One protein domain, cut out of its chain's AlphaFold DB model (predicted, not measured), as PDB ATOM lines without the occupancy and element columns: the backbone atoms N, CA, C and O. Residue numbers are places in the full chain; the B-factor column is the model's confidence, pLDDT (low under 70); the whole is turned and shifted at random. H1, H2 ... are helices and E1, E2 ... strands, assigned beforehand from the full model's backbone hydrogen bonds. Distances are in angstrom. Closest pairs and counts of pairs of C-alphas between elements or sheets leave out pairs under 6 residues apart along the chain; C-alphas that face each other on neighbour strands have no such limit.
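What this domain is: This is residues 59 to 106 of the 106 residues of an uncharacterized protein of Spodoptera exigua (UniProt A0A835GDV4). With little regular structure, this is an elongated stretch of chain in which two short helices, H1 and H2, make a corner beside a long, mostly unnamed strip that ends in a short strand, E1. At one end a loop, residues 83 to 88, sticks out; at the other the tail folds back on E1. The printed part has 48 residues, 16 in named elements, in the order H1, H2, E1; the class is mostly helix. It is loose, with a radius of gyration of the C-alphas of 12.3 A and spans of 39 by 20 by 12 A.

How they stand to each other: H1, residues 63 to 67, and H2, residues 71 to 78, touch only at the corner by their tight link; their closest C-alphas, of Tyr 65 and Ala 74, are 5.7 A apart. In both, every O i to N i+4 pair is within hydrogen-bond range. Residues 79 to 80 pair antiparallel with residues 91 to 92. E1, residues 97 to 99, pairs with no named strand, but with residues 104 to 105, antiparallel. The closest C-alphas of H1 and E1, of Thr 63 and Thr 97, are 5.9 A apart; H2 and E1 are apart.

Where its parts are: H1 begins at C-alpha 63 (377.673, 350.735, 393.743). H2 is 10.4 A long. E1 ends at C-alpha 99 (383.960, 348.742, 385.420).

The domain as a whole: The C-alphas farthest apart, of Asp 88 and Lys 101, are 39.3 A apart. The printed part has no cut, and the link from H2 to E1 is long, 18 residues. Residues 84 to 86 have pLDDT under 70.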
ATOM      1  N   PRO A  59     385.750 360.091 398.008       93.88
ATOM      2  CA  PRO A  59     384.658 359.931 397.055       93.88
ATOM      3  C   PRO A  59     383.600 358.950 397.572       93.88
ATOM      4  O   PRO A  59     383.916 357.852 398.038       93.88
ATOM      5  N   LEU A  60     382.326 359.315 397.425       97.00
ATOM      6  CA  LEU A  60     381.207 358.427 397.720       97.00
ATOM      7  C   LEU A  60     380.983 357.445 396.563       97.00
ATOM      8  O   LEU A  60     380.594 357.851 395.469       97.00
ATOM      9  N   LEU A  61     381.181 356.149 396.811       97.81
ATOM     10  CA  LEU A  61     380.859 355.080 395.860       97.81
ATOM     11  C   LEU A  61     379.480 354.491 396.178       97.81
ATOM     12  O   LEU A  61     379.277 353.905 397.242       97.81
ATOM     13  N   LEU A  62     378.536 354.608 395.244       98.38
ATOM     14  CA  LEU A  62     377.151 354.160 395.436       98.38
ATOM     15  C   LEU A  62     376.940 352.685 395.075       98.38
ATOM     16  O   LEU A  62     376.043 352.036 395.613       98.38
ATOM     17  N   THR A  63     377.788 352.126 394.209       98.12
ATOM     18  CA  THR A  63     377.673 350.735 393.743       98.12
ATOM     19  C   THR A  63     377.554 349.706 394.876       98.12
ATOM     20  O   THR A  63     376.649 348.873 394.793       98.12
ATOM     21  N   PRO A  64     378.351 349.750 395.966       97.75
ATOM     22  CA  PRO A  64     378.218 348.780 397.054       97.75
ATOM     23  C   PRO A  64     376.846 348.804 397.737       97.75
ATOM     24  O   PRO A  64     376.339 347.750 398.122       97.75
ATOM     25  N   TYR A  65     376.233 349.983 397.876       98.38
ATOM     26  CA  TYR A  65     374.893 350.112 398.449       98.38
ATOM     27  C   TYR A  65     373.837 349.505 397.525       98.38
ATOM     28  O   TYR A  65     372.989 348.733 397.973       98.38
ATOM     29  N   ILE A  66     373.923 349.806 396.226       97.44
ATOM     30  CA  ILE A  66     372.985 349.314 395.209       97.44
ATOM     31  C   ILE A  66     373.045 347.784 395.109       97.44
ATOM     32  O   ILE A  66     372.005 347.126 395.113       97.44
ATOM     33  N   GLU A  67     374.243 347.199 395.103       97.75
ATOM     34  CA  GLU A  67     374.433 345.741 395.059       97.75
ATOM     35  C   GLU A  67     373.859 345.031 396.286       97.75
ATOM     36  O   GLU A  67     373.338 343.920 396.184       97.75
ATOM     37  N   GLN A  68     373.894 345.695 397.440       98.44
ATOM     38  CA  GLN A  68     373.306 345.206 398.687       98.44
ATOM     39  C   GLN A  68     371.810 345.531 398.822       98.44
ATOM     40  O   GLN A  68     371.222 345.219 399.856       98.44
ATOM     41  N   LYS A  69     371.186 346.147 397.807       98.38
ATOM     42  CA  LYS A  69     369.793 346.631 397.826       98.38
ATOM     43  C   LYS A  69     369.499 347.650 398.942       98.38
ATOM     44  O   LYS A  69     368.353 347.798 399.358       98.38
ATOM     45  N   LYS A  70     370.520 348.378 399.396       98.56
ATOM     46  CA  LYS A  70     370.458 349.427 400.430       98.56
ATOM     47  C   LYS A  70     370.194 350.801 399.808       98.56
ATOM     48  O   LYS A  70     371.057 351.677 399.803       98.56
ATOM     49  N   LEU A  71     369.039 350.946 399.154       97.81
ATOM     50  CA  LEU A  71     368.742 352.123 398.324       97.81
ATOM     51  C   LEU A  71     368.469 353.388 399.146       97.81
ATOM     52  O   LEU A  71     368.868 354.474 398.733       97.81
ATOM     53  N   GLU A  72     367.829 353.253 400.307       98.19
ATOM     54  CA  GLU A  72     367.555 354.395 401.185       98.19
ATOM     55  C   GLU A  72     368.843 354.937 401.807       98.19
ATOM     56  O   GLU A  72     369.060 356.148 401.850       98.19
ATOM     57  N   GLU A  73     369.759 354.050 402.201       98.31
ATOM     58  CA  GLU A  73     371.085 354.440 402.667       98.31
ATOM     59  C   GLU A  73     371.903 355.099 401.554       98.31
ATOM     60  O   GLU A  73     372.545 356.116 401.806       98.31
ATOM     61  N   ALA A  74     371.840 354.574 400.323       97.88
ATOM     62  CA  ALA A  74     372.495 355.184 399.166       97.88
ATOM     63  C   ALA A  74     371.979 356.608 398.911       97.88
ATOM     64  O   ALA A  74     372.771 357.534 398.753       97.88
ATOM     65  N   ARG A  75     370.651 356.787 398.903       97.44
ATOM     66  CA  ARG A  75     369.999 358.085 398.686       97.44
ATOM     67  C   ARG A  75     370.394 359.084 399.768       97.44
ATOM     68  O   ARG A  75     370.749 360.212 399.445       97.44
ATOM     69  N   LYS A  76     370.362 358.664 401.036       97.38
ATOM     70  CA  LYS A  76     370.742 359.517 402.167       97.38
ATOM     71  C   LYS A  76     372.219 359.904 402.117       97.38
ATOM     72  O   LYS A  76     372.540 361.053 402.380       97.38
ATOM     73  N   ALA A  77     373.104 358.965 401.782       96.56
ATOM     74  CA  ALA A  77     374.535 359.235 401.663       96.56
ATOM     75  C   ALA A  77     374.858 360.178 400.495       96.56
ATOM     76  O   ALA A  77     375.765 360.990 400.615       96.56
ATOM     77  N   ALA A  78     374.117 360.078 399.387       96.31
ATOM     78  CA  ALA A  78     374.318 360.914 398.207       96.31
ATOM     79  C   ALA A  78     373.792 362.345 398.366       96.31
ATOM     80  O   ALA A  78     374.092 363.177 397.517       96.31
ATOM     81  N   TYR A  79     372.983 362.634 399.388       94.38
ATOM     82  CA  TYR A  79     372.366 363.947 399.553       94.38
ATOM     83  C   TYR A  79     373.419 365.038 399.757       94.38
ATOM     84  O   TYR A  79     374.297 364.929 400.615       94.38
ATOM     85  N   VAL A  80     373.309 366.100 398.970       88.75
ATOM     86  CA  VAL A  80     374.159 367.279 399.059       88.75
ATOM     87  C   VAL A  80     373.439 368.322 399.890       88.75
ATOM     88  O   VAL A  80     372.316 368.706 399.572       88.75
ATOM     89  N   ASP A  81     374.113 368.808 400.927       84.94
ATOM     90  CA  ASP A  81     373.591 369.877 401.766       84.94
ATOM     91  C   ASP A  81     373.316 371.145 400.911       84.94
ATOM     92  O   ASP A  81     374.236 371.657 400.257       84.94
ATOM     93  N   PRO A  82     372.065 371.651 400.878       82.06
ATOM     94  CA  PRO A  82     371.670 372.812 400.080       82.06
ATOM     95  C   PRO A  82     372.457 374.085 400.398       82.06
ATOM     96  O   PRO A  82     372.650 374.917 399.507       82.06
ATOM     97  N   GLU A  83     372.978 374.229 401.623       75.44
ATOM     98  CA  GLU A  83     373.862 375.345 401.994       75.44
ATOM     99  C   GLU A  83     375.172 375.335 401.184       75.44
ATOM    100  O   GLU A  83     375.887 376.345 401.089       75.44
ATOM    101  N   TYR A  84     375.512 374.196 400.571       68.25
ATOM    102  CA  TYR A  84     376.743 374.050 399.810       68.25
ATOM    103  C   TYR A  84     376.646 374.445 398.335       68.25
ATOM    104  O   TYR A  84     377.658 374.859 397.764       68.25
ATOM    105  N   LEU A  85     375.468 374.347 397.717       67.44
ATOM    106  CA  LEU A  85     375.326 374.476 396.264       67.44
ATOM    107  C   LEU A  85     374.179 375.394 395.856       67.44
ATOM    108  O   LEU A  85     374.421 376.448 395.269       67.44
ATOM    109  N   LEU A  86     372.944 374.986 396.134       69.38
ATOM    110  CA  LEU A  86     371.742 375.674 395.682       69.38
ATOM    111  C   LEU A  86     370.702 375.627 396.804       69.38
ATOM    112  O   LEU A  86     370.129 374.560 397.036       69.38
ATOM    113  N   PRO A  87     370.452 376.749 397.506       71.62
ATOM    114  CA  PRO A  87     369.383 376.794 398.492       71.62
ATOM    115  C   PRO A  87     368.045 376.467 397.818       71.62
ATOM    116  O   PRO A  87     367.828 376.807 396.654       71.62
ATOM    117  N   ASP A  88     367.167 375.796 398.562       78.69
ATOM    118  CA  ASP A  88     365.817 375.396 398.138       78.69
ATOM    119  C   ASP A  88     365.747 374.357 396.998       78.69
ATOM    120  O   ASP A  88     364.682 374.151 396.412       78.69
ATOM    121  N   MET A  89     366.853 373.663 396.690       82.06
ATOM    122  CA  MET A  89     366.869 372.570 395.714       82.06
ATOM    123  C   MET A  89     367.556 371.324 396.271       82.06
ATOM    124  O   MET A  89     368.719 371.362 396.669       82.06
ATOM    125  N   ASP A  90     366.856 370.190 396.220       90.12
ATOM    126  CA  ASP A  90     367.461 368.900 396.538       90.12
ATOM    127  C   ASP A  90     368.470 368.507 395.456       90.12
ATOM    128  O   ASP A  90     368.156 368.475 394.262       90.12
ATOM    129  N   SER A  91     369.683 368.162 395.884       90.50
ATOM    130  CA  SER A  91     370.746 367.688 395.006       90.50
ATOM    131  C   SER A  91     371.388 366.429 395.579       90.50
ATOM    132  O   SER A  91     371.444 366.236 396.793       90.50
ATOM    133  N   TYR A  92     371.850 365.552 394.690       94.25
ATOM    134  CA  TYR A  92     372.467 364.282 395.048       94.25
ATOM    135  C   TYR A  92     373.725 364.068 394.205       94.25
ATOM    136  O   TYR A  92     373.702 364.296 392.995       94.25
ATOM    137  N   ALA A  93     374.809 363.606 394.825       93.75
ATOM    138  CA  ALA A  93     376.087 363.361 394.170       93.75
ATOM    139  C   ALA A  93     376.747 362.075 394.683       93.75
ATOM    140  O   ALA A  93     376.625 361.700 395.847       93.75
ATOM    141  N   GLY A  94     377.466 361.391 393.798       95.75
ATOM    142  CA  GLY A  94     378.200 360.166 394.096       95.75
ATOM    143  C   GLY A  94     378.568 359.438 392.810       95.75
ATOM    144  O   GLY A  94     377.979 359.700 391.764       95.75
ATOM    145  N   TYR A  95     379.530 358.524 392.894       98.00
ATOM    146  CA  TYR A  95     380.020 357.785 391.736       98.00
ATOM    147  C   TYR A  95     379.410 356.386 391.643       98.00
ATOM    148  O   TYR A  95     379.217 355.684 392.645       98.00
ATOM    149  N   LEU A  96     379.192 355.945 390.411       97.81
ATOM    150  CA  LEU A  96     378.817 354.590 390.050       97.81
ATOM    151  C   LEU A  96     380.007 353.878 389.411       97.81
ATOM    152  O   LEU A  96     380.595 354.336 388.434       97.81
ATOM    153  N   THR A  97     380.347 352.701 389.923       97.88
ATOM    154  CA  THR A  97     381.342 351.827 389.303       97.88
ATOM    155  C   THR A  97     380.796 351.256 388.001       97.88
ATOM    156  O   THR A  97     379.908 350.403 387.998       97.88
ATOM    157  N   VAL A  98     381.377 351.691 386.885       97.50
ATOM    158  CA  VAL A  98     381.038 351.232 385.530       97.50
ATOM    159  C   VAL A  98     381.896 350.045 385.096       97.50
ATOM    160  O   VAL A  98     381.485 349.252 384.250       97.50
ATOM    161  N   ASN A  99     383.087 349.882 385.686       97.56
ATOM    162  CA  ASN A  99     383.960 348.742 385.420       97.56
ATOM    163  C   ASN A  99     384.720 348.300 386.677       97.56
ATOM    164  O   ASN A  99     385.688 348.937 387.090       97.56
ATOM    165  N   LYS A 100     384.328 347.151 387.238       96.12
ATOM    166  CA  LYS A 100     384.953 346.590 388.448       96.12
ATOM    167  C   LYS A 100     386.403 346.153 388.243       96.12
ATOM    168  O   LYS A 100     387.205 346.299 389.156       96.12
ATOM    169  N   LYS A 101     386.751 345.631 387.059       97.69
ATOM    170  CA  LYS A 101     388.105 345.122 386.770       97.69
ATOM    171  C   LYS A 101     389.153 346.229 386.876       97.69
ATOM    172  O   LYS A 101     390.258 345.971 387.339       97.69
ATOM    173  N   TYR A 102     388.800 347.435 386.441       97.12
ATOM    174  CA  TYR A 102     389.701 348.586 386.428       97.12
ATOM    175  C   TYR A 102     389.382 349.622 387.514       97.12
ATOM    176  O   TYR A 102     390.003 350.676 387.523       97.12
ATOM    177  N   ASN A 103     388.422 349.339 388.407       95.19
ATOM    178  CA  ASN A 103     387.891 350.302 389.377       95.19
ATOM    179  C   ASN A 103     387.530 351.655 388.726       95.19
ATOM    180  O   ASN A 103     387.870 352.722 389.234       95.19
ATOM    181  N   ALA A 104     386.888 351.600 387.556       97.25
ATOM    182  CA  ALA A 104     386.458 352.796 386.845       97.25
ATOM    183  C   ALA A 104     385.086 353.231 387.362       97.25
ATOM    184  O   ALA A 104     384.154 352.417 387.404       97.25
ATOM    185  N   ASN A 105     384.972 354.509 387.722       97.38
ATOM    186  CA  ASN A 105     383.787 355.100 388.329       97.38
ATOM    187  C   ASN A 105     383.378 356.360 387.548       97.38
ATOM    188  O   ASN A 105     384.256 357.118 387.131       97.38
ATOM    189  N   LEU A 106     382.073 356.537 387.330       93.12
ATOM    190  CA  LEU A 106     381.446 357.681 386.658       93.12
ATOM    191  C   LEU A 106     380.469 358.371 387.605       93.12
ATOM    192  O   LEU A 106     379.731 357.637 388.302       93.12
TER     193      LEU A 106